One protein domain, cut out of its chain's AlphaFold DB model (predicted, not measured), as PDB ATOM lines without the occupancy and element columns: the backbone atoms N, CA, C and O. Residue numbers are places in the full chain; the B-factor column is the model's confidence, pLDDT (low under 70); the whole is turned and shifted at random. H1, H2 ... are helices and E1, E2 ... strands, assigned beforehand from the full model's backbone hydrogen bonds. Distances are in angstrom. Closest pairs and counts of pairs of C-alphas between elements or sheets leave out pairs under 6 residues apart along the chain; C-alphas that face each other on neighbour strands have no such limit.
ATOM      1  N   TYR A   2      44.382 -40.546 -19.575       50.75
ATOM      2  CA  TYR A   2      43.047 -40.257 -19.015       50.75
ATOM      3  C   TYR A   2      43.087 -39.813 -17.539       50.75
ATOM      4  O   TYR A   2      42.563 -38.764 -17.184       50.75
ATOM      5  N   LEU A   3      43.837 -40.551 -16.710       50.50
ATOM      6  CA  LEU A   3      44.077 -40.235 -15.296       50.50
ATOM      7  C   LEU A   3      44.829 -38.917 -15.060       50.50
ATOM      8  O   LEU A   3      44.766 -38.399 -13.955       50.50
ATOM      9  N   ILE A   4      45.534 -38.378 -16.064       55.97
ATOM     10  CA  ILE A   4      46.217 -37.087 -15.930       55.97
ATOM     11  C   ILE A   4      45.162 -35.992 -15.959       55.97
ATOM     12  O   ILE A   4      45.062 -35.291 -14.977       55.97
ATOM     13  N   TYR A   5      44.307 -35.914 -16.986       56.91
ATOM     14  CA  TYR A   5      43.205 -34.940 -17.011       56.91
ATOM     15  C   TYR A   5      42.256 -35.122 -15.814       56.91
ATOM     16  O   TYR A   5      41.925 -34.167 -15.124       56.91
ATOM     17  N   LEU A   6      41.872 -36.357 -15.493       54.59
ATOM     18  CA  LEU A   6      40.993 -36.627 -14.351       54.59
ATOM     19  C   LEU A   6      41.636 -36.252 -13.002       54.59
ATOM     20  O   LEU A   6      40.984 -35.670 -12.135       54.59
ATOM     21  N   GLY A   7      42.916 -36.588 -12.831       50.19
ATOM     22  CA  GLY A   7      43.696 -36.334 -11.622       50.19
ATOM     23  C   GLY A   7      44.032 -34.859 -11.450       50.19
ATOM     24  O   GLY A   7      43.940 -34.327 -10.359       50.19
ATOM     25  N   THR A   8      44.347 -34.146 -12.523       53.47
ATOM     26  CA  THR A   8      44.766 -32.742 -12.448       53.47
ATOM     27  C   THR A   8      43.645 -31.831 -11.995       53.47
ATOM     28  O   THR A   8      43.886 -30.952 -11.185       53.47
ATOM     29  N   TYR A   9      42.407 -32.082 -12.419       55.12
ATOM     30  CA  TYR A   9      41.279 -31.227 -12.034       55.12
ATOM     31  C   TYR A   9      40.591 -31.657 -10.739       55.12
ATOM     32  O   TYR A   9      39.816 -30.887 -10.178       55.12
ATOM     33  N   SER A  10      40.905 -32.856 -10.239       49.38
ATOM     34  CA  SER A  10      40.610 -33.246  -8.858       49.38
ATOM     35  C   SER A  10      41.694 -32.774  -7.872       49.38
ATOM     36  O   SER A  10      41.370 -32.536  -6.712       49.38
ATOM     37  N   ILE A  11      42.947 -32.584  -8.322       45.34
ATOM     38  CA  ILE A  11      44.111 -32.190  -7.499       45.34
ATOM     39  C   ILE A  11      44.394 -30.671  -7.515       45.34
ATOM     40  O   ILE A  11      44.875 -30.152  -6.512       45.34
ATOM     41  N   GLU A  12      44.053 -29.915  -8.568       46.34
ATOM     42  CA  GLU A  12      44.187 -28.436  -8.638       46.34
ATOM     43  C   GLU A  12      43.192 -27.676  -7.727       46.34
ATOM     44  O   GLU A  12      42.848 -26.516  -7.958       46.34
ATOM     45  N   TRP A  13      42.729 -28.317  -6.655       49.50
ATOM     46  CA  TRP A  13      41.773 -27.785  -5.700       49.50
ATOM     47  C   TRP A  13      42.444 -27.355  -4.386       49.50
ATOM     48  O   TRP A  13      42.508 -28.139  -3.439       49.50
ATOM     49  N   PRO A  14      42.842 -26.082  -4.240       45.62
ATOM     50  CA  PRO A  14      42.792 -25.398  -2.964       45.62
ATOM     51  C   PRO A  14      41.520 -24.542  -2.966       45.62
ATOM     52  O   PRO A  14      41.505 -23.423  -3.473       45.62
ATOM     53  N   PHE A  23      32.106 -32.623  -4.779       56.25
ATOM     54  CA  PHE A  23      31.542 -33.818  -5.405       56.25
ATOM     55  C   PHE A  23      31.975 -33.910  -6.876       56.25
ATOM     56  O   PHE A  23      31.647 -33.003  -7.653       56.25
ATOM     57  N   PRO A  24      32.699 -34.965  -7.288       62.22
ATOM     58  CA  PRO A  24      33.158 -35.137  -8.658       62.22
ATOM     59  C   PRO A  24      32.013 -35.718  -9.513       62.22
ATOM     60  O   PRO A  24      32.032 -36.873  -9.942       62.22
ATOM     61  N   TRP A  25      30.956 -34.918  -9.701       61.91
ATOM     62  CA  TRP A  25      29.725 -35.295 -10.407       61.91
ATOM     63  C   TRP A  25      29.977 -35.767 -11.844       61.91
ATOM     64  O   TRP A  25      29.172 -36.516 -12.393       61.91
ATOM     65  N   GLU A  26      31.103 -35.379 -12.436       62.25
ATOM     66  CA  GLU A  26      31.533 -35.791 -13.767       62.25
ATOM     67  C   GLU A  26      31.626 -37.317 -13.876       62.25
ATOM     68  O   GLU A  26      31.240 -37.886 -14.895       62.25
ATOM     69  N   PHE A  27      32.054 -37.999 -12.809       63.19
ATOM     70  CA  PHE A  27      32.138 -39.460 -12.769       63.19
ATOM     71  C   PHE A  27      30.756 -40.110 -12.775       63.19
ATOM     72  O   PHE A  27      30.535 -41.093 -13.480       63.19
ATOM     73  N   PHE A  28      29.813 -39.538 -12.024       62.94
ATOM     74  CA  PHE A  28      28.434 -40.024 -11.970       62.94
ATOM     75  C   PHE A  28      27.716 -39.803 -13.295       62.94
ATOM     76  O   PHE A  28      27.029 -40.697 -13.782       62.94
ATOM     77  N   ALA A  29      27.920 -38.643 -13.916       62.19
ATOM     78  CA  ALA A  29      27.347 -38.345 -15.216       62.19
ATOM     79  C   ALA A  29      27.911 -39.278 -16.303       62.19
ATOM     80  O   ALA A  29      27.157 -39.740 -17.153       62.19
ATOM     81  N   VAL A  30      29.203 -39.620 -16.267       63.81
ATOM     82  CA  VAL A  30      29.793 -40.580 -17.219       63.81
ATOM     83  C   VAL A  30      29.234 -41.979 -16.981       63.81
ATOM     84  O   VAL A  30      28.802 -42.618 -17.937       63.81
ATOM     85  N   TYR A  31      29.166 -42.422 -15.720       63.69
ATOM     86  CA  TYR A  31      28.609 -43.722 -15.336       63.69
ATOM     87  C   TYR A  31      27.139 -43.893 -15.769       63.69
ATOM     88  O   TYR A  31      26.754 -44.942 -16.279       63.69
ATOM     89  N   LEU A  32      26.320 -42.847 -15.636       64.69
ATOM     90  CA  LEU A  32      24.916 -42.871 -16.062       64.69
ATOM     91  C   LEU A  32      24.738 -42.916 -17.584       64.69
ATOM     92  O   LEU A  32      23.715 -43.400 -18.056       64.69
ATOM     93  N   ASN A  33      25.719 -42.440 -18.355       62.69
ATOM     94  CA  ASN A  33      25.675 -42.467 -19.818       62.69
ATOM     95  C   ASN A  33      26.240 -43.768 -20.421       62.69
ATOM     96  O   ASN A  33      26.146 -43.970 -21.630       62.69
ATOM     97  N   VAL A  34      26.784 -44.672 -19.595       62.72
ATOM     98  CA  VAL A  34      27.317 -45.973 -20.033       62.72
ATOM     99  C   VAL A  34      26.305 -46.870 -20.762       62.72
ATOM    100  O   VAL A  34      26.693 -47.511 -21.736       62.72
ATOM    101  N   PRO A  35      25.016 -46.925 -20.381       56.88
ATOM    102  CA  PRO A  35      24.037 -47.770 -21.065       56.88
ATOM    103  C   PRO A  35      23.794 -47.375 -22.530       56.88
ATOM    104  O   PRO A  35      23.476 -48.236 -23.341       56.88
ATOM    105  N   PHE A  36      23.990 -46.101 -22.891       56.22
ATOM    106  CA  PHE A  36      23.776 -45.584 -24.252       56.22
ATOM    107  C   PHE A  36      24.971 -45.835 -25.201       56.22
ATOM    108  O   PHE A  36      25.006 -45.300 -26.307       56.22
ATOM    109  N   LEU A  37      25.978 -46.611 -24.774       56.19
ATOM    110  CA  LEU A  37      27.218 -46.875 -25.525       56.19
ATOM    111  C   LEU A  37      27.169 -48.086 -26.467       56.19
ATOM    112  O   LEU A  37      28.044 -48.211 -27.323       56.19
ATOM    113  N   PHE A  38      26.216 -49.001 -26.287       55.25
ATOM    114  CA  PHE A  38      26.310 -50.374 -26.806       55.25
ATOM    115  C   PHE A  38      25.500 -50.648 -28.081       55.25
ATOM    116  O   PHE A  38      25.025 -51.765 -28.257       55.25
ATOM    117  N   ASP A  39      25.338 -49.667 -28.973       53.31
ATOM    118  CA  ASP A  39      24.405 -49.825 -30.105       53.31
ATOM    119  C   ASP A  39      25.054 -50.228 -31.448       53.31
ATOM    120  O   ASP A  39      24.352 -50.615 -32.376       53.31
ATOM    121  N   GLU A  40      26.389 -50.212 -31.585       53.44
ATOM    122  CA  GLU A  40      27.049 -50.515 -32.872       53.44
ATOM    123  C   GLU A  40      28.138 -51.595 -32.781       53.44
ATOM    124  O   GLU A  40      29.074 -51.518 -31.979       53.44
ATOM    125  N   SER A  41      28.035 -52.596 -33.663       56.72
ATOM    126  CA  SER A  41      28.958 -53.733 -33.782       56.72
ATOM    127  C   SER A  41      30.270 -53.396 -34.506       56.72
ATOM    128  O   SER A  41      31.292 -54.031 -34.233       56.72
ATOM    129  N   PHE A  42      30.278 -52.380 -35.376       58.56
ATOM    130  CA  PHE A  42      31.438 -51.975 -36.178       58.56
ATOM    131  C   PHE A  42      31.807 -50.506 -35.950       58.56
ATOM    132  O   PHE A  42      30.935 -49.644 -35.909       58.56
ATOM    133  N   GLU A  43      33.104 -50.218 -35.831       67.25
ATOM    134  CA  GLU A  43      33.617 -48.847 -35.754       67.25
ATOM    135  C   GLU A  43      33.657 -48.199 -37.156       67.25
ATOM    136  O   GLU A  43      34.287 -48.740 -38.069       67.25
ATOM    137  N   ASP A  44      32.986 -47.051 -37.328       74.12
ATOM    138  CA  ASP A  44      33.023 -46.223 -38.546       74.12
ATOM    139  C   ASP A  44      34.017 -45.053 -38.405       74.12
ATOM    140  O   ASP A  44      34.141 -44.440 -37.342       74.12
ATOM    141  N   ILE A  45      34.683 -44.695 -39.507       75.31
ATOM    142  CA  ILE A  45      35.675 -43.615 -39.587       75.31
ATOM    143  C   ILE A  45      35.047 -42.280 -39.184       75.31
ATOM    144  O   ILE A  45      35.669 -41.503 -38.459       75.31
ATOM    145  N   HIS A  46      33.816 -42.000 -39.627       79.69
ATOM    146  CA  HIS A  46      33.125 -40.754 -39.294       79.69
ATOM    147  C   HIS A  46      32.913 -40.612 -37.786       79.69
ATOM    148  O   HIS A  46      33.158 -39.541 -37.221       79.69
ATOM    149  N   THR A  47      32.542 -41.707 -37.126       79.75
ATOM    150  CA  THR A  47      32.373 -41.767 -35.675       79.75
ATOM    151  C   THR A  47      33.711 -41.595 -34.961       79.75
ATOM    152  O   THR A  47      33.813 -40.752 -34.071       79.75
ATOM    153  N   THR A  48      34.769 -42.304 -35.372       80.88
ATOM    154  CA  THR A  48      36.103 -42.158 -34.762       80.88
ATOM    155  C   THR A  48      36.641 -40.733 -34.908       80.88
ATOM    156  O   THR A  48      37.179 -40.174 -33.951       80.88
ATOM    157  N   MET A  49      36.445 -40.106 -36.071       84.19
ATOM    158  CA  MET A  49      36.823 -38.713 -36.311       84.19
ATOM    159  C   MET A  49      36.027 -37.745 -35.436       84.19
ATOM    160  O   MET A  49      36.618 -36.841 -34.847       84.19
ATOM    161  N   LEU A  50      34.713 -37.938 -35.299       86.44
ATOM    162  CA  LEU A  50      33.875 -37.128 -34.411       86.44
ATOM    163  C   LEU A  50      34.358 -37.221 -32.960       86.44
ATOM    164  O   LEU A  50      34.503 -36.195 -32.296       86.44
ATOM    165  N   LEU A  51      34.664 -38.430 -32.482       86.06
ATOM    166  CA  LEU A  51      35.190 -38.646 -31.133       86.06
ATOM    167  C   LEU A  51      36.556 -37.969 -30.944       86.06
ATOM    168  O   LEU A  51      36.773 -37.306 -29.933       86.06
ATOM    169  N   LEU A  52      37.464 -38.081 -31.919       87.94
ATOM    170  CA  LEU A  52      38.769 -37.410 -31.909       87.94
ATOM    171  C   LEU A  52      38.643 -35.879 -31.876       87.94
ATOM    172  O   LEU A  52      39.306 -35.224 -31.070       87.94
ATOM    173  N   PHE A  53      37.761 -35.301 -32.694       89.44
ATOM    174  CA  PHE A  53      37.490 -33.864 -32.663       89.44
ATOM    175  C   PHE A  53      36.884 -33.425 -31.328       89.44
ATOM    176  O   PHE A  53      37.327 -32.423 -30.765       89.44
ATOM    177  N   GLY A  54      35.938 -34.196 -30.786       86.88
ATOM    178  CA  GLY A  54      35.357 -33.954 -29.466       86.88
ATOM    179  C   GLY A  54      36.410 -33.962 -28.355       86.88
ATOM    180  O   GLY A  54      36.421 -33.068 -27.506       86.88
ATOM    181  N   LEU A  55      37.360 -34.905 -28.398       88.62
ATOM    182  CA  LEU A  55      38.502 -34.967 -27.478       88.62
ATOM    183  C   LEU A  55      39.400 -33.735 -27.577       88.62
ATOM    184  O   LEU A  55      39.762 -33.162 -26.553       88.62
ATOM    185  N   ILE A  56      39.750 -33.311 -28.793       91.00
ATOM    186  CA  ILE A  56      40.598 -32.131 -29.001       91.00
ATOM    187  C   ILE A  56      39.902 -30.871 -28.492       91.00
ATOM    188  O   ILE A  56      40.510 -30.100 -27.753       91.00
ATOM    189  N   GLN A  57      38.641 -30.655 -28.872       91.62
ATOM    190  CA  GLN A  57      37.894 -29.451 -28.506       91.62
ATOM    191  C   GLN A  57      37.705 -29.351 -26.994       91.62
ATOM    192  O   GLN A  57      38.002 -28.313 -26.405       91.62
ATOM    193  N   SER A  58      37.270 -30.441 -26.361       89.88
ATOM    194  CA  SER A  58      37.092 -30.488 -24.910       89.88
ATOM    195  C   SER A  58      38.417 -30.302 -24.166       89.88
ATOM    196  O   SER A  58      38.480 -29.476 -23.261       89.88
ATOM    197  N   ALA A  59      39.504 -30.965 -24.576       87.94
ATOM    198  CA  ALA A  59      40.811 -30.806 -23.934       87.94
ATOM    199  C   ALA A  59      41.404 -29.399 -24.128       87.94
ATOM    200  O   ALA A  59      41.974 -28.833 -23.194       87.94
ATOM    201  N   PHE A  60      41.247 -28.808 -25.315       89.62
ATOM    202  CA  PHE A  60      41.691 -27.443 -25.599       89.62
ATOM    203  C   PHE A  60      40.930 -26.414 -24.756       89.62
ATOM    204  O   PHE A  60      41.553 -25.576 -24.101       89.62
ATOM    205  N   LEU A  61      39.595 -26.494 -24.736       89.94
ATOM    206  CA  LEU A  61      38.755 -25.606 -23.930       89.94
ATOM    207  C   LEU A  61      39.011 -25.797 -22.437       89.94
ATOM    208  O   LEU A  61      39.047 -24.818 -21.701       89.94
ATOM    209  N   CYS A  62      39.243 -27.032 -21.996       86.31
ATOM    210  CA  CYS A  62      39.622 -27.317 -20.621       86.31
ATOM    211  C   CYS A  62      40.915 -26.581 -20.243       86.31
ATOM    212  O   CYS A  62      40.900 -25.780 -19.313       86.31
ATOM    213  N   ASN A  63      41.987 -26.736 -21.031       86.50
ATOM    214  CA  ASN A  63      43.257 -26.036 -20.799       86.50
ATOM    215  C   ASN A  63      43.080 -24.506 -20.777       86.50
ATOM    216  O   ASN A  63      43.697 -23.822 -19.960       86.50
ATOM    217  N   LEU A  64      42.230 -23.963 -21.655       87.62
ATOM    218  CA  LEU A  64      41.927 -22.535 -21.710       87.62
ATOM    219  C   LEU A  64      41.175 -22.056 -20.462       87.62
ATOM    220  O   LEU A  64      41.570 -21.063 -19.857       87.62
ATOM    221  N   PHE A  65      40.127 -22.758 -20.032       86.31
ATOM    222  CA  PHE A  65      39.385 -22.380 -18.829       86.31
ATOM    223  C   PHE A  65      40.220 -22.526 -17.563       86.31
ATOM    224  O   PHE A  65      40.094 -21.700 -16.664       86.31
ATOM    225  N   THR A  66      41.110 -23.513 -17.497       81.38
ATOM    226  CA  THR A  66      42.052 -23.648 -16.383       81.38
ATOM    227  C   THR A  66      43.072 -22.515 -16.373       81.38
ATOM    228  O   THR A  66      43.325 -21.933 -15.320       81.38
ATOM    229  N   PHE A  67      43.600 -22.128 -17.536       83.88
ATOM    230  CA  PHE A  67      44.455 -20.949 -17.655       83.88
ATOM    231  C   PHE A  67      43.749 -19.677 -17.163       83.88
ATOM    232  O   PHE A  67      44.320 -18.915 -16.377       83.88
ATOM    233  N   ILE A  68      42.498 -19.466 -17.586       84.94
ATOM    234  CA  ILE A  68      41.700 -18.310 -17.164       84.94
ATOM    235  C   ILE A  68      41.407 -18.384 -15.662       84.94
ATOM    236  O   ILE A  68      41.497 -17.374 -14.973       84.94
ATOM    237  N   GLN A  69      41.097 -19.563 -15.127       82.25
ATOM    238  CA  GLN A  69      40.874 -19.750 -13.696       82.25
ATOM    239  C   GLN A  69      42.119 -19.385 -12.882       82.25
ATOM    240  O   GLN A  69      41.997 -18.670 -11.892       82.25
ATOM    241  N   PHE A  70      43.299 -19.848 -13.302       78.88
ATOM    242  CA  PHE A  70      44.548 -19.613 -12.580       78.88
ATOM    243  C   PHE A  70      44.951 -18.132 -12.569       78.88
ATOM    244  O   PHE A  70      45.440 -17.640 -11.558       78.88
ATOM    245  N   ASN A  71      44.712 -17.411 -13.671       82.81
ATOM    246  CA  ASN A  71      45.159 -16.024 -13.828       82.81
ATOM    247  C   ASN A  71      44.077 -14.970 -13.513       82.81
ATOM    248  O   ASN A  71      44.412 -13.862 -13.108       82.81
ATOM    249  N   PHE A  72      42.789 -15.292 -13.685       83.06
ATOM    250  CA  PHE A  72      41.670 -14.336 -13.596       83.06
ATOM    251  C   PHE A  72      40.513 -14.782 -12.680       83.06
ATOM    252  O   PHE A  72      39.595 -13.999 -12.446       83.06
ATOM    253  N   GLY A  73      40.511 -16.017 -12.161       77.75
ATOM    254  CA  GLY A  73      39.547 -16.465 -11.143       77.75
ATOM    255  C   GLY A  73      38.091 -16.660 -11.606       77.75
ATOM    256  O   GLY A  73      37.182 -16.590 -10.783       77.75
ATOM    257  N   TRP A  74      37.842 -16.915 -12.896       70.00
ATOM    258  CA  TRP A  74      36.495 -17.022 -13.505       70.00
ATOM    259  C   TRP A  74      35.624 -18.230 -13.090       70.00
ATOM    260  O   TRP A  74      34.515 -18.412 -13.594       70.00
ATOM    261  N   GLY A  75      36.084 -19.048 -12.151       65.25
ATOM    262  CA  GLY A  75      35.379 -20.212 -11.630       65.25
ATOM    263  C   GLY A  75      35.655 -21.493 -12.424       65.25
ATOM    264  O   GLY A  75      35.581 -21.546 -13.648       65.25
ATOM    265  N   ILE A  76      35.893 -22.590 -11.701       73.81
ATOM    266  CA  ILE A  76      36.317 -23.880 -12.274       73.81
ATOM    267  C   ILE A  76      35.206 -24.643 -13.021       73.81
ATOM    268  O   ILE A  76      35.460 -25.673 -13.643       73.81
ATOM    269  N   ARG A  77      33.954 -24.171 -12.952       76.06
ATOM    270  CA  ARG A  77      32.769 -24.888 -13.462       76.06
ATOM    271  C   ARG A  77      32.879 -25.216 -14.953       76.06
ATOM    272  O   ARG A  77      32.522 -26.318 -15.356       76.06
ATOM    273  N   TYR A  78      33.415 -24.292 -15.750       79.75
ATOM    274  CA  TYR A  78      33.601 -24.495 -17.188       79.75
ATOM    275  C   TYR A  78      34.708 -25.507 -17.495       79.75
ATOM    276  O   TYR A  78      34.509 -26.386 -18.330       79.75
ATOM    277  N   ALA A  79      35.832 -25.449 -16.772       78.69
ATOM    278  CA  ALA A  79      36.897 -26.441 -16.903       78.69
ATOM    279  C   ALA A  79      36.372 -27.847 -16.571       78.69
ATOM    280  O   ALA A  79      36.555 -28.770 -17.358       78.69
ATOM    281  N   ARG A  80      35.613 -27.977 -15.476       76.69
ATOM    282  CA  ARG A  80      34.955 -29.219 -15.039       76.69
ATOM    283  C   ARG A  80      33.971 -29.784 -16.066       76.69
ATOM    284  O   ARG A  80      34.029 -30.968 -16.389       76.69
ATOM    285  N   ALA A  81      33.126 -28.936 -16.652       81.44
ATOM    286  CA  ALA A  81      32.236 -29.350 -17.735       81.44
ATOM    287  C   ALA A  81      33.019 -29.887 -18.949       81.44
ATOM    288  O   ALA A  81      32.646 -30.903 -19.531       81.44
ATOM    289  N   MET A  82      34.144 -29.257 -19.305       85.44
ATOM    290  CA  MET A  82      34.993 -29.737 -20.398       85.44
ATOM    291  C   MET A  82      35.695 -31.062 -20.071       85.44
ATOM    292  O   MET A  82      35.826 -31.904 -20.956       85.44
ATOM    293  N   VAL A  83      36.076 -31.306 -18.811       80.88
ATOM    294  CA  VAL A  83      36.599 -32.613 -18.362       80.88
ATOM    295  C   VAL A  83      35.551 -33.708 -18.495       80.88
ATOM    296  O   VAL A  83      35.881 -34.817 -18.920       80.88
ATOM    297  N   PHE A  84      34.294 -33.407 -18.164       80.38
ATOM    298  CA  PHE A  84      33.187 -34.335 -18.372       80.38
ATOM    299  C   PHE A  84      33.061 -34.717 -19.852       80.38
ATOM    300  O   PHE A  84      33.078 -35.906 -20.171       80.38
ATOM    301  N   PHE A  85      33.025 -33.739 -20.764       83.06
ATOM    302  CA  PHE A  85      32.958 -34.018 -22.203       83.06
ATOM    303  C   PHE A  85      34.177 -34.797 -22.702       83.06
ATOM    304  O   PHE A  85      34.018 -35.785 -23.416       83.06
ATOM    305  N   TYR A  86      35.383 -34.411 -22.282       84.69
ATOM    306  CA  TYR A  86      36.608 -35.134 -22.622       84.69
ATOM    307  C   TYR A  86      36.521 -36.597 -22.181       84.69
ATOM    308  O   TYR A  86      36.741 -37.511 -22.973       84.69
ATOM    309  N   THR A  87      36.125 -36.827 -20.930       79.06
ATOM    310  CA  THR A  87      35.953 -38.166 -20.364       79.06
ATOM    311  C   THR A  87      34.908 -38.967 -21.124       79.06
ATOM    312  O   THR A  87      35.160 -40.121 -21.462       79.06
ATOM    313  N   PHE A  88      33.769 -38.355 -21.443       80.12
ATOM    314  CA  PHE A  88      32.720 -38.979 -22.235       80.12
ATOM    315  C   PHE A  88      33.255 -39.446 -23.594       80.12
ATOM    316  O   PHE A  88      33.097 -40.616 -23.937       80.12
ATOM    317  N   TYR A  89      33.967 -38.590 -24.334       81.56
ATOM    318  CA  TYR A  89      34.553 -38.968 -25.621       81.56
ATOM    319  C   TYR A  89      35.652 -40.036 -25.492       81.56
ATOM    320  O   TYR A  89      35.728 -40.931 -26.337       81.56
ATOM    321  N   VAL A  90      36.479 -40.002 -24.436       79.62
ATOM    322  CA  VAL A  90      37.496 -41.043 -24.184       79.62
ATOM    323  C   VAL A  90      36.815 -42.378 -23.924       79.62
ATOM    324  O   VAL A  90      37.243 -43.405 -24.448       79.62
ATOM    325  N   PHE A  91      35.763 -42.369 -23.111       77.94
ATOM    326  CA  PHE A  91      35.039 -43.564 -22.711       77.94
ATOM    327  C   PHE A  91      34.291 -44.178 -23.899       77.94
ATOM    328  O   PHE A  91      34.439 -45.370 -24.163       77.94
ATOM    329  N   GLN A  92      33.620 -43.341 -24.696       77.38
ATOM    330  CA  GLN A  92      33.041 -43.706 -25.992       77.38
ATOM    331  C   GLN A  92      34.090 -44.355 -26.903       77.38
ATOM    332  O   GLN A  92      33.905 -45.476 -27.356       77.38
ATOM    333  N   ARG A  93      35.254 -43.728 -27.099       76.12
ATOM    334  CA  ARG A  93      36.339 -44.294 -27.922       76.12
ATOM    335  C   ARG A  93      36.915 -45.600 -27.349       76.12
ATOM    336  O   ARG A  93      37.383 -46.469 -28.088       76.12
ATOM    337  N   SER A  94      36.909 -45.754 -26.027       75.06
ATOM    338  CA  SER A  94      37.499 -46.905 -25.334       75.06
ATOM    339  C   SER A  94      36.591 -48.136 -25.293       75.06
ATOM    340  O   SER A  94      37.105 -49.247 -25.193       75.06
ATOM    341  N   LEU A  95      35.272 -47.953 -25.367       70.69
ATOM    342  CA  LEU A  95      34.300 -49.037 -25.191       70.69
ATOM    343  C   LEU A  95      33.375 -49.261 -26.386       70.69
ATOM    344  O   LEU A  95      32.738 -50.308 -26.455       70.69
ATOM    345  N   ARG A  96      33.297 -48.315 -27.325       64.50
ATOM    346  CA  ARG A  96      32.469 -48.462 -28.523       64.50
ATOM    347  C   ARG A  96      33.158 -49.358 -29.554       64.50
ATOM    348  O   ARG A  96      34.359 -49.221 -29.798       64.50
ATOM    349  N   GLY A  97      32.364 -50.237 -30.164       60.62
ATOM    350  CA  GLY A  97      32.764 -51.116 -31.260       60.62
ATOM    351  C   GLY A  97      33.439 -52.418 -30.818       60.62
ATOM    352  O   GLY A  97      34.321 -52.441 -29.957       60.62
ATOM    353  N   GLU A  98      33.055 -53.523 -31.462       59.78
ATOM    354  CA  GLU A  98      33.757 -54.808 -31.334       59.78
ATOM    355  C   GLU A  98      35.016 -54.868 -32.209       59.78
ATOM    356  O   GLU A  98      35.841 -55.774 -32.058       59.78
ATOM    357  N   THR A  99      35.167 -53.906 -33.120       58.56
ATOM    358  CA  THR A  99      36.291 -53.770 -34.041       58.56
ATOM    359  C   THR A  99      37.038 -52.454 -33.823       58.56
ATOM    360  O   THR A  99      36.471 -51.489 -33.330       58.56
ATOM    361  N   ILE A 100      38.331 -52.446 -34.152       69.38
ATOM    362  CA  ILE A 100      39.231 -51.299 -34.142       69.38
ATOM    363  C   ILE A 100      39.713 -51.013 -35.565       69.38
ATOM    364  O   ILE A 100      40.174 -51.915 -36.278       69.38
ATOM    365  N   LEU A 101      39.621 -49.753 -35.981       71.88
ATOM    366  CA  LEU A 101      40.201 -49.289 -37.239       71.88
ATOM    367  C   LEU A 101      41.687 -48.965 -37.051       71.88
ATOM    368  O   LEU A 101      42.067 -48.130 -36.235       71.88
ATOM    369  N   ILE A 102      42.546 -49.615 -37.835       74.44
ATOM    370  CA  ILE A 102      43.984 -49.343 -37.867       74.44
ATOM    371  C   ILE A 102      44.341 -48.780 -39.245       74.44
ATOM    372  O   ILE A 102      44.087 -49.442 -40.256       74.44
ATOM    373  N   PRO A 103      44.940 -47.582 -39.328       70.38
ATOM    374  CA  PRO A 103      45.353 -47.012 -40.602       70.38
ATOM    375  C   PRO A 103      46.365 -47.933 -41.297       70.38
ATOM    376  O   PRO A 103      47.312 -48.437 -40.686       70.38
ATOM    377  N   LYS A 104      46.153 -48.194 -42.590       72.50
ATOM    378  CA  LYS A 104      47.017 -49.089 -43.365       72.50
ATOM    379  C   LYS A 104      48.347 -48.394 -43.655       72.50
ATOM    380  O   LYS A 104      48.380 -47.275 -44.160       72.50
ATOM    381  N   LEU A 105      49.450 -49.073 -43.354       68.50
ATOM    382  CA  LEU A 105      50.787 -48.600 -43.713       68.50
ATOM    383  C   LEU A 105      50.976 -48.669 -45.244       68.50
ATOM    384  O   LEU A 105      50.546 -49.661 -45.844       68.50
ATOM    385  N   PRO A 106      51.633 -47.681 -45.884       73.62
ATOM    386  CA  PRO A 106      52.266 -46.492 -45.298       73.62
ATOM    387  C   PRO A 106      51.275 -45.355 -44.977       73.62
ATOM    388  O   PRO A 106      50.404 -45.026 -45.784       73.62
ATOM    389  N   LEU A 107      51.448 -44.717 -43.812       72.69
ATOM    390  CA  LEU A 107      50.633 -43.574 -43.380       72.69
ATOM    391  C   LEU A 107      50.797 -42.397 -44.350       72.69
ATOM    392  O   LEU A 107      51.915 -41.956 -44.625       72.69
ATOM    393  N   ARG A 108      49.682 -41.847 -44.839       73.06
ATOM    394  CA  ARG A 108      49.695 -40.642 -45.679       73.06
ATOM    395  C   ARG A 108      49.795 -39.402 -44.800       73.06
ATOM    396  O   ARG A 108      48.794 -38.810 -44.410       73.06
ATOM    397  N   ILE A 109      51.027 -39.020 -44.486       80.00
ATOM    398  CA  ILE A 109      51.327 -37.850 -43.662       80.00
ATOM    399  C   ILE A 109      51.245 -36.583 -44.520       80.00
ATOM    400  O   ILE A 109      52.062 -36.366 -45.416       80.00
ATOM    401  N   HIS A 110      50.268 -35.718 -44.240       86.44
ATOM    402  CA  HIS A 110      50.143 -34.430 -44.919       86.44
ATOM    403  C   HIS A 110      50.966 -33.348 -44.204       86.44
ATOM    404  O   HIS A 110      50.482 -32.653 -43.306       86.44
ATOM    405  N   TRP A 111      52.219 -33.178 -44.635       86.69
ATOM    406  CA  TRP A 111      53.201 -32.289 -44.000       86.69
ATOM    407  C   TRP A 111      52.707 -30.859 -43.767       86.69
ATOM    408  O   TRP A 111      52.904 -30.331 -42.679       86.69
ATOM    409  N   LYS A 112      51.976 -30.254 -44.716       90.81
ATOM    410  CA  LYS A 112      51.463 -28.879 -44.557       90.81
ATOM    411  C   LYS A 112      50.526 -28.731 -43.351       90.81
ATOM    412  O   LYS A 112      50.544 -27.701 -42.687       90.81
ATOM    413  N   SER A 113      49.719 -29.758 -43.059       90.62
ATOM    414  CA  SER A 113      48.811 -29.735 -41.903       90.62
ATOM    415  C   SER A 113      49.599 -29.811 -40.598       90.62
ATOM    416  O   SER A 113      49.347 -29.031 -39.684       90.62
ATOM    417  N   ILE A 114      50.608 -30.680 -40.540       91.25
ATOM    418  CA  ILE A 114      51.472 -30.826 -39.365       91.25
ATOM    419  C   ILE A 114      52.276 -29.548 -39.116       91.25
ATOM    420  O   ILE A 114      52.362 -29.092 -37.978       91.25
ATOM    421  N   THR A 115      52.810 -28.918 -40.165       91.44
ATOM    422  CA  THR A 115      53.515 -27.633 -40.049       91.44
ATOM    423  C   THR A 115      52.600 -26.526 -39.514       91.44
ATOM    424  O   THR A 115      53.007 -25.742 -38.665       91.44
ATOM    425  N   LEU A 116      51.336 -26.476 -39.937       93.88
ATOM    426  CA  LEU A 116      50.384 -25.495 -39.408       93.88
ATOM    427  C   LEU A 116      50.071 -25.752 -37.927       93.88
ATOM    428  O   LEU A 116      50.123 -24.827 -37.117       93.88
ATOM    429  N   ILE A 117      49.794 -27.008 -37.557       92.94
ATOM    430  CA  ILE A 117      49.510 -27.401 -36.167       92.94
ATOM    431  C   ILE A 117      50.710 -27.079 -35.263       92.94
ATOM    432  O   ILE A 117      50.541 -26.482 -34.203       92.94
ATOM    433  N   THR A 118      51.927 -27.422 -35.689       93.94
ATOM    434  CA  THR A 118      53.160 -27.135 -34.932       93.94
ATOM    435  C   THR A 118      53.361 -25.644 -34.704       93.94
ATOM    436  O   THR A 118      53.558 -25.236 -33.562       93.94
ATOM    437  N   ILE A 119      53.248 -24.815 -35.747       94.94
ATOM    438  CA  ILE A 119      53.393 -23.357 -35.624       94.94
ATOM    439  C   ILE A 119      52.332 -22.780 -34.680       94.94
ATOM    440  O   ILE A 119      52.652 -21.947 -33.828       94.94
ATOM    441  N   PHE A 120      51.081 -23.239 -34.780       93.38
ATOM    442  CA  PHE A 120      50.005 -22.801 -33.892       93.38
ATOM    443  C   PHE A 120      50.306 -23.126 -32.423       93.38
ATOM    444  O   PHE A 120      50.255 -22.240 -31.572       93.38
ATOM    445  N   PHE A 121      50.672 -24.371 -32.104       92.12
ATOM    446  CA  PHE A 121      50.956 -24.761 -30.718       92.12
ATOM    447  C   PHE A 121      52.246 -24.142 -30.174       92.12
ATOM    448  O   PHE A 121      52.294 -23.812 -28.990       92.12
ATOM    449  N   PHE A 122      53.258 -23.930 -31.018       92.56
ATOM    450  CA  PHE A 122      54.514 -23.300 -30.618       92.56
ATOM    451  C   PHE A 122      54.338 -21.807 -30.326       92.56
ATOM    452  O   PHE A 122      54.717 -21.345 -29.254       92.56
ATOM    453  N   SER A 123      53.699 -21.063 -31.235       92.81
ATOM    454  CA  SER A 123      53.432 -19.628 -31.050       92.81
ATOM    455  C   SER A 123      52.584 -19.375 -29.806       92.81
ATOM    456  O   SER A 123      52.964 -18.617 -28.917       92.81
ATOM    457  N   THR A 124      51.460 -20.075 -29.692       90.88
ATOM    458  CA  THR A 124      50.560 -19.928 -28.548       90.88
ATOM    459  C   THR A 124      51.180 -20.463 -27.248       90.88
ATOM    460  O   THR A 124      50.875 -19.949 -26.174       90.88
ATOM    461  N   GLY A 125      52.059 -21.468 -27.324       87.69
ATOM    462  CA  GLY A 125      52.840 -21.970 -26.193       87.69
ATOM    463  C   GLY A 125      53.849 -20.944 -25.686       87.69
ATOM    464  O   GLY A 125      53.925 -20.730 -24.482       87.69
ATOM    465  N   TYR A 126      54.550 -20.253 -26.588       90.25
ATOM    466  CA  TYR A 126      55.507 -19.202 -26.244       90.25
ATOM    467  C   TYR A 126      54.855 -18.055 -25.457       90.25
ATOM    468  O   TYR A 126      55.369 -17.652 -24.418       90.25
ATOM    469  N   PHE A 127      53.683 -17.577 -25.893       88.94
ATOM    470  CA  PHE A 127      52.972 -16.494 -25.197       88.94
ATOM    471  C   PHE A 127      52.442 -16.890 -23.816       88.94
ATOM    472  O   PHE A 127      52.358 -16.051 -22.923       88.94
ATOM    473  N   ILE A 128      52.061 -18.155 -23.644       86.56
ATOM    474  CA  ILE A 128      51.424 -18.646 -22.417       86.56
ATOM    475  C   ILE A 128      52.455 -19.195 -21.416       86.56
ATOM    476  O   ILE A 128      52.175 -19.229 -20.220       86.56
ATOM    477  N   PHE A 129      53.665 -19.540 -21.872       86.75
ATOM    478  CA  PHE A 129      54.748 -20.102 -21.061       86.75
ATOM    479  C   PHE A 129      54.987 -19.402 -19.711       86.75
ATOM    480  O   PHE A 129      54.979 -20.107 -18.703       86.75
ATOM    481  N   PRO A 130      55.122 -18.062 -19.625       86.50
ATOM    482  CA  PRO A 130      55.383 -17.405 -18.339       86.50
ATOM    483  C   PRO A 130      54.184 -17.407 -17.374       86.50
ATOM    484  O   PRO A 130      54.351 -17.098 -16.200       86.50
ATOM    485  N   TYR A 131      52.988 -17.764 -17.847       81.69
ATOM    486  CA  TYR A 131      51.724 -17.655 -17.111       81.69
ATOM    487  C   TYR A 131      51.072 -19.020 -16.820       81.69
ATOM    488  O   TYR A 131      49.898 -19.084 -16.444       81.69
ATOM    489  N   THR A 132      51.794 -20.127 -17.031       80.62
ATOM    490  CA  THR A 132      51.273 -21.492 -16.836       80.62
ATOM    491  C   THR A 132      52.198 -22.374 -16.025       80.62
ATOM    492  O   THR A 132      53.415 -22.224 -16.044       80.62
ATOM    493  N   THR A 133      51.608 -23.346 -15.333       82.62
ATOM    494  CA  THR A 133      52.350 -24.398 -14.642       82.62
ATOM    495  C   THR A 133      52.893 -25.429 -15.635       82.62
ATOM    496  O   THR A 133      52.339 -25.639 -16.717       82.62
ATOM    497  N   ASN A 134      53.945 -26.153 -15.236       82.06
ATOM    498  CA  ASN A 134      54.502 -27.262 -16.026       82.06
ATOM    499  C   ASN A 134      53.435 -28.303 -16.402       82.06
ATOM    500  O   ASN A 134      53.476 -28.888 -17.480       82.06
ATOM    501  N   LEU A 135      52.456 -28.513 -15.524       79.44
ATOM    502  CA  LEU A 135      51.385 -29.478 -15.717       79.44
ATOM    503  C   LEU A 135      50.431 -29.085 -16.857       79.44
ATOM    504  O   LEU A 135      50.158 -29.903 -17.737       79.44
ATOM    505  N   LEU A 136      50.003 -27.821 -16.889       80.38
ATOM    506  CA  LEU A 136      49.217 -27.252 -17.990       80.38
ATOM    507  C   LEU A 136      49.981 -27.312 -19.320       80.38
ATOM    508  O   LEU A 136      49.392 -27.548 -20.376       80.38
ATOM    509  N   MET A 137      51.308 -27.176 -19.276       84.00
ATOM    510  CA  MET A 137      52.153 -27.328 -20.460       84.00
ATOM    511  C   MET A 137      52.210 -28.774 -20.966       84.00
ATOM    512  O   MET A 137      52.102 -28.993 -22.174       84.00
ATOM    513  N   TYR A 138      52.279 -29.770 -20.077       84.44
ATOM    514  CA  TYR A 138      52.180 -31.184 -20.468       84.44
ATOM    515  C   TYR A 138      50.815 -31.528 -21.075       84.44
ATOM    516  O   TYR A 138      50.744 -32.210 -22.098       84.44
ATOM    517  N   GLN A 139      49.730 -31.028 -20.484       83.69
ATOM    518  CA  GLN A 139      48.378 -31.177 -21.026       83.69
ATOM    519  C   GLN A 139      48.259 -30.559 -22.421       83.69
ATOM    520  O   GLN A 139      47.727 -31.171 -23.345       83.69
ATOM    521  N   ARG A 140      48.817 -29.365 -22.621       86.56
ATOM    522  CA  ARG A 140      48.845 -28.703 -23.927       86.56
ATOM    523  C   ARG A 140      49.635 -29.492 -24.969       86.56
ATOM    524  O   ARG A 140      49.172 -29.636 -26.100       86.56
ATOM    525  N   PHE A 141      50.797 -30.024 -24.592       88.62
ATOM    526  CA  PHE A 141      51.593 -30.888 -25.462       88.62
ATOM    527  C   PHE A 141      50.821 -32.151 -25.865       88.62
ATOM    528  O   PHE A 141      50.877 -32.586 -27.013       88.62
ATOM    529  N   TYR A 142      50.024 -32.704 -24.954       88.06
ATOM    530  CA  TYR A 142      49.149 -33.823 -25.273       88.06
ATOM    531  C   TYR A 142      48.060 -33.464 -26.298       88.06
ATOM    532  O   TYR A 142      47.849 -34.221 -27.246       88.06
ATOM    533  N   VAL A 143      47.415 -32.296 -26.173       90.12
ATOM    534  CA  VAL A 143      46.449 -31.822 -27.185       90.12
ATOM    535  C   VAL A 143      47.124 -31.646 -28.547       90.12
ATOM    536  O   VAL A 143      46.555 -32.019 -29.569       90.12
ATOM    537  N   TYR A 144      48.365 -31.158 -28.575       92.00
ATOM    538  CA  TYR A 144      49.164 -31.092 -29.799       92.00
ATOM    539  C   TYR A 144      49.356 -32.477 -30.449       92.00
ATOM    540  O   TYR A 144      49.107 -32.630 -31.647       92.00
ATOM    541  N   CYS A 145      49.711 -33.502 -29.668       91.19
ATOM    542  CA  CYS A 145      49.820 -34.878 -30.163       91.19
ATOM    543  C   CYS A 145      48.482 -35.413 -30.705       91.19
ATOM    544  O   CYS A 145      48.465 -36.032 -31.770       91.19
ATOM    545  N   LEU A 146      47.362 -35.134 -30.027       89.62
ATOM    546  CA  LEU A 146      46.021 -35.511 -30.497       89.62
ATOM    547  C   LEU A 146      45.652 -34.830 -31.823       89.62
ATOM    548  O   LEU A 146      45.049 -35.458 -32.695       89.62
ATOM    549  N   CYS A 147      46.028 -33.564 -32.010       91.75
ATOM    550  CA  CYS A 147      45.825 -32.852 -33.272       91.75
ATOM    551  C   CYS A 147      46.618 -33.489 -34.420       91.75
ATOM    552  O   CYS A 147      46.100 -33.607 -35.532       91.75
ATOM    553  N   ILE A 148      47.851 -33.938 -34.159       90.88
ATOM    554  CA  ILE A 148      48.645 -34.683 -35.146       90.88
ATOM    555  C   ILE A 148      47.985 -36.020 -35.470       90.88
ATOM    556  O   ILE A 148      47.829 -36.340 -36.646       90.88
ATOM    557  N   GLU A 149      47.567 -36.777 -34.452       88.69
ATOM    558  CA  GLU A 149      46.850 -38.039 -34.642       88.69
ATOM    559  C   GLU A 149      45.622 -37.822 -35.535       88.69
ATOM    560  O   GLU A 149      45.481 -38.466 -36.570       88.69
ATOM    561  N   THR A 150      44.787 -36.840 -35.207       88.38
ATOM    562  CA  THR A 150      43.558 -36.544 -35.957       88.38
ATOM    563  C   THR A 150      43.845 -36.096 -37.388       88.38
ATOM    564  O   THR A 150      43.128 -36.482 -38.308       88.38
ATOM    565  N   SER A 151      44.922 -35.338 -37.612       89.00
ATOM    566  CA  SER A 151      45.381 -34.984 -38.961       89.00
ATOM    567  C   SER A 151      45.757 -36.230 -39.771       89.00
ATOM    568  O   SER A 151      45.315 -36.388 -40.909       89.00
ATOM    569  N   ILE A 152      46.504 -37.168 -39.179       86.06
ATOM    570  CA  ILE A 152      46.859 -38.435 -39.836       86.06
ATOM    571  C   ILE A 152      45.598 -39.236 -40.168       86.06
ATOM    572  O   ILE A 152      45.472 -39.728 -41.289       86.06
ATOM    573  N   TRP A 153      44.652 -39.338 -39.232       84.19
ATOM    574  CA  TRP A 153      43.379 -40.024 -39.457       84.19
ATOM    575  C   TRP A 153      42.560 -39.378 -40.580       84.19
ATOM    576  O   TRP A 153      42.053 -40.090 -41.438       84.19
ATOM    577  N   TYR A 154      42.508 -38.045 -40.646       85.44
ATOM    578  CA  TYR A 154      41.778 -37.318 -41.686       85.44
ATOM    579  C   TYR A 154      42.337 -37.553 -43.099       85.44
ATOM    580  O   TYR A 154      41.580 -37.705 -44.057       85.44
ATOM    581  N   PHE A 155      43.664 -37.578 -43.255       83.88
ATOM    582  CA  PHE A 155      44.307 -37.751 -44.566       83.88
ATOM    583  C   PHE A 155      44.528 -39.217 -44.963       83.88
ATOM    584  O   PHE A 155      44.847 -39.509 -46.125       83.88
ATOM    585  N   THR A 156      44.350 -40.153 -44.031       80.31
ATOM    586  CA  THR A 156      44.434 -41.582 -44.324       80.31
ATOM    587  C   THR A 156      43.165 -42.038 -45.034       80.31
ATOM    588  O   THR A 156      42.060 -41.883 -44.531       80.31
ATOM    589  N   LYS A 157      43.324 -42.616 -46.229       70.19
ATOM    590  CA  LYS A 157      42.197 -43.095 -47.049       70.19
ATOM    591  C   LYS A 157      41.866 -44.570 -46.834       70.19
ATOM    592  O   LYS A 157      40.775 -45.003 -47.179       70.19
ATOM    593  N   GLU A 158      42.815 -45.350 -46.319       73.69
ATOM    594  CA  GLU A 158      42.696 -46.802 -46.200       73.69
ATOM    595  C   GLU A 158      42.877 -47.232 -44.744       73.69
ATOM    596  O   GLU A 158      43.941 -47.037 -44.153       73.69
ATOM    597  N   PHE A 159      41.852 -47.878 -44.193       76.75
ATOM    598  CA  PHE A 159      41.872 -48.463 -42.857       76.75
ATOM    599  C   PHE A 159      41.696 -49.977 -42.942       76.75
ATOM    600  O   PHE A 159      40.974 -50.498 -43.791       76.75
ATOM    601  N   ARG A 160      42.385 -50.698 -42.060       71.44
ATOM    602  CA  ARG A 160      42.179 -52.122 -41.812       71.44
ATOM    603  C   ARG A 160      41.372 -52.266 -40.534       71.44
ATOM    604  O   ARG A 160      41.767 -51.746 -39.498       71.44
ATOM    605  N   MET A 161      40.267 -52.988 -40.614       71.69
ATOM    606  CA  MET A 161      39.437 -53.289 -39.458       71.69
ATOM    607  C   MET A 161      39.939 -54.570 -38.784       71.69
ATOM    608  O   MET A 161      40.114 -55.593 -39.447       71.69
ATOM    609  N   PHE A 162      40.170 -54.515 -37.477       69.44
ATOM    610  CA  PHE A 162      40.566 -55.653 -36.645       69.44
ATOM    611  C   PHE A 162      39.554 -55.853 -35.519       69.44
ATOM    612  O   PHE A 162      38.926 -54.888 -35.115       69.44
ATOM    613  N   PRO A 163      39.365 -57.059 -34.974       67.00
ATOM    614  CA  PRO A 163      38.551 -57.243 -33.778       67.00
ATOM    615  C   PRO A 163      39.297 -56.697 -32.552       67.00
ATOM    616  O   PRO A 163      40.495 -56.929 -32.382       67.00
ATOM    617  N   ARG A 164      38.583 -55.985 -31.681       68.12
ATOM    618  CA  ARG A 164      39.120 -55.345 -30.474       68.12
ATOM    619  C   ARG A 164      39.401 -56.347 -29.351       68.12
ATOM    620  O   ARG A 164      40.348 -56.166 -28.590       68.12
ATOM    621  N   HIS A 165      38.610 -57.419 -29.268       67.06
ATOM    622  CA  HIS A 165      38.759 -58.485 -28.274       67.06
ATOM    623  C   HIS A 165      38.878 -59.867 -28.937       67.06
ATOM    624  O   HIS A 165      38.177 -60.142 -29.917       67.06
ATOM    625  N   PRO A 166      39.730 -60.768 -28.414       58.28
ATOM    626  CA  PRO A 166      39.801 -62.141 -28.893       58.28
ATOM    627  C   PRO A 166      38.505 -62.885 -28.536       58.28
ATOM    628  O   PRO A 166      38.225 -63.127 -27.366       58.28
ATOM    629  N   ARG A 167      37.692 -63.237 -29.540       59.88
ATOM    630  CA  ARG A 167      36.491 -64.079 -29.381       59.88
ATOM    631  C   ARG A 167      36.730 -65.479 -29.959       59.88
ATOM    632  O   ARG A 167      37.469 -65.609 -30.930       59.88
ATOM    633  N   PRO A 168      36.082 -66.530 -29.436       57.19
ATOM    634  CA  PRO A 168      36.321 -67.908 -29.879       57.19
ATOM    635  C   PRO A 168      35.995 -68.161 -31.369       57.19
ATOM    636  O   PRO A 168      36.617 -69.013 -31.995       57.19
ATOM    637  N   ASN A 169      35.110 -67.372 -31.990       55.69
ATOM    638  CA  ASN A 169      34.701 -67.529 -33.399       55.69
ATOM    639  C   ASN A 169      35.598 -66.777 -34.409       55.69
ATOM    640  O   ASN A 169      35.116 -66.211 -35.392       55.69
ATOM    641  N   TYR A 170      36.917 -66.781 -34.201       56.94
ATOM    642  CA  TYR A 170      37.896 -66.071 -35.044       56.94
ATOM    643  C   TYR A 170      37.924 -66.541 -36.513       56.94
ATOM    644  O   TYR A 170      38.317 -65.792 -37.409       56.94
ATOM    645  N   PHE A 171      37.463 -67.764 -36.788       55.25
ATOM    646  CA  PHE A 171      37.494 -68.364 -38.124       55.25
ATOM    647  C   PHE A 171      36.598 -67.640 -39.141       55.25
ATOM    648  O   PHE A 171      36.970 -67.519 -40.307       55.25
ATOM    649  N   LEU A 172      35.437 -67.126 -38.720       53.75
ATOM    650  CA  LEU A 172      34.505 -66.425 -39.613       53.75
ATOM    651  C   LEU A 172      35.010 -65.027 -39.989       53.75
ATOM    652  O   LEU A 172      34.907 -64.641 -41.150       53.75
ATOM    653  N   PHE A 173      35.624 -64.309 -39.043       58.38
ATOM    654  CA  PHE A 173      36.206 -62.987 -39.293       58.38
ATOM    655  C   PHE A 173      37.438 -63.076 -40.201       58.38
ATOM    656  O   PHE A 173      37.528 -62.359 -41.194       58.38
ATOM    657  N   VAL A 174      38.350 -64.021 -39.935       58.78
ATOM    658  CA  VAL A 174      39.513 -64.280 -40.802       58.78
ATOM    659  C   VAL A 174      39.073 -64.735 -42.201       58.78
ATOM    660  O   VAL A 174      39.669 -64.332 -43.199       58.78
ATOM    661  N   ARG A 175      37.995 -65.525 -42.309       54.00
ATOM    662  CA  ARG A 175      37.414 -65.946 -43.594       54.00
ATOM    663  C   ARG A 175      36.790 -64.777 -44.359       54.00
ATOM    664  O   ARG A 175      37.042 -64.659 -45.554       54.00
ATOM    665  N   ALA A 176      36.037 -63.904 -43.693       53.66
ATOM    666  CA  ALA A 176      35.474 -62.695 -44.296       53.66
ATOM    667  C   ALA A 176      36.574 -61.718 -44.750       53.66
ATOM    668  O   ALA A 176      36.533 -61.247 -45.882       53.66
ATOM    669  N   TYR A 177      37.601 -61.502 -43.921       57.38
ATOM    670  CA  TYR A 177      38.780 -60.689 -44.238       57.38
ATOM    671  C   TYR A 177      39.549 -61.223 -45.457       57.38
ATOM    672  O   TYR A 177      39.881 -60.479 -46.376       57.38
ATOM    673  N   ASN A 178      39.795 -62.534 -45.518       54.47
ATOM    674  CA  ASN A 178      40.509 -63.142 -46.641       54.47
ATOM    675  C   ASN A 178      39.683 -63.166 -47.940       54.47
ATOM    676  O   ASN A 178      40.265 -63.102 -49.023       54.47
ATOM    677  N   LEU A 179      38.351 -63.254 -47.855       49.09
ATOM    678  CA  LEU A 179      37.458 -63.228 -49.020       49.09
ATOM    679  C   LEU A 179      37.323 -61.832 -49.634       49.09
ATOM    680  O   LEU A 179      37.217 -61.727 -50.854       49.09
ATOM    681  N   THR A 180      37.332 -60.774 -48.822       43.91
ATOM    682  CA  THR A 180      37.236 -59.391 -49.312       43.91
ATOM    683  C   THR A 180      38.572 -58.870 -49.835       43.91
ATOM    684  O   THR A 180      38.591 -58.185 -50.851       43.91
ATOM    685  N   VAL A 181      39.697 -59.247 -49.219       44.38
ATOM    686  CA  VAL A 181      41.039 -58.811 -49.650       44.38
ATOM    687  C   VAL A 181      41.523 -59.517 -50.925       44.38
ATOM    688  O   VAL A 181      42.295 -58.927 -51.670       44.38
ATOM    689  N   ARG A 182      41.089 -60.756 -51.206       40.16
ATOM    690  CA  ARG A 182      41.512 -61.512 -52.407       40.16
ATOM    691  C   ARG A 182      40.583 -61.382 -53.622       40.16
ATOM    692  O   ARG A 182      40.856 -62.007 -54.640       40.16
ATOM    693  N   ARG A 183      39.465 -60.655 -53.515       35.97
ATOM    694  CA  ARG A 183      38.505 -60.449 -54.622       35.97
ATOM    695  C   ARG A 183      38.671 -59.110 -55.358       35.97
ATOM    696  O   ARG A 183      37.860 -58.823 -56.233       35.97
TER     697      ARG A 183
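This is residues 2 to 14 and 23 to 183 of the 184 residues of the protein "Protein CBG06050" of Caenorhabditis briggsae (UniProt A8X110). Five helices lie roughly side by side in a flat slab, in the row H2, H4, H3, H6, H5, with H1 packed on H4 at one face. Beyond one end of the row lie the short strands E1 and E2, then H7, where residues 178 to 183, of which 178 to 181 belong to H7, stick out. The printed part has 174 residues, mostly helix: seven named helices and two named strands, H1 H2 H3 H4 E1 H5 H6 E2 H7, the sheet antiparallel. It is only just loose, close to compact, with a radius of gyration of the C-alphas of 19.1 A, spanning 61 by 41 by 20 A.

Start at H1, residues 2 to 11, which touches the hub H4, residues 77 to 95; the closest C-alphas, Tyr 5 and Val 83, are 7.1 A apart. H2, residues 25 to 37, touches H4 at a shallow tilt of 32 degrees, closest at C-alphas 26 and 84, 5.1 A. H3, residues 45 to 72, forms a hairpin with H4, closest at C-alphas 62 and 79, 4.7 A. H6, residues 134 to 155, touches H3, closest at C-alphas 56 and 143, 6.1 A, and forms a hairpin with H5, residues 111 to 131, closest at C-alphas 114 and 148, 6.4 A. In E1, residues 99 to 103, N 100 is 2.7 A from O 162 of its antiparallel neighbour E2, residues 159 to 163. H7, residues 170 to 181, is near E2. Every O i to N i+4 pair is within hydrogen-bond range in H1, H3, H4, H6 and H7, against 6 of 9 in H2 and 15 of 17 in H5.

Find C-alpha 2 at (43.047, -40.257, -19.015), where H1 begins. H3 runs 39.6 A, H6 32.1 A, H5 30.6 A; H7 ends at C-alpha 181, (41.039, -58.811, -49.650).

Residues 15 to 22 are cut out, leaving 14.3 A between C-alphas 14 and 23. Mean pLDDT of the printed part is 74.0; residues 2 to 14, 23 to 43 and 162 to 183 are among those under 70.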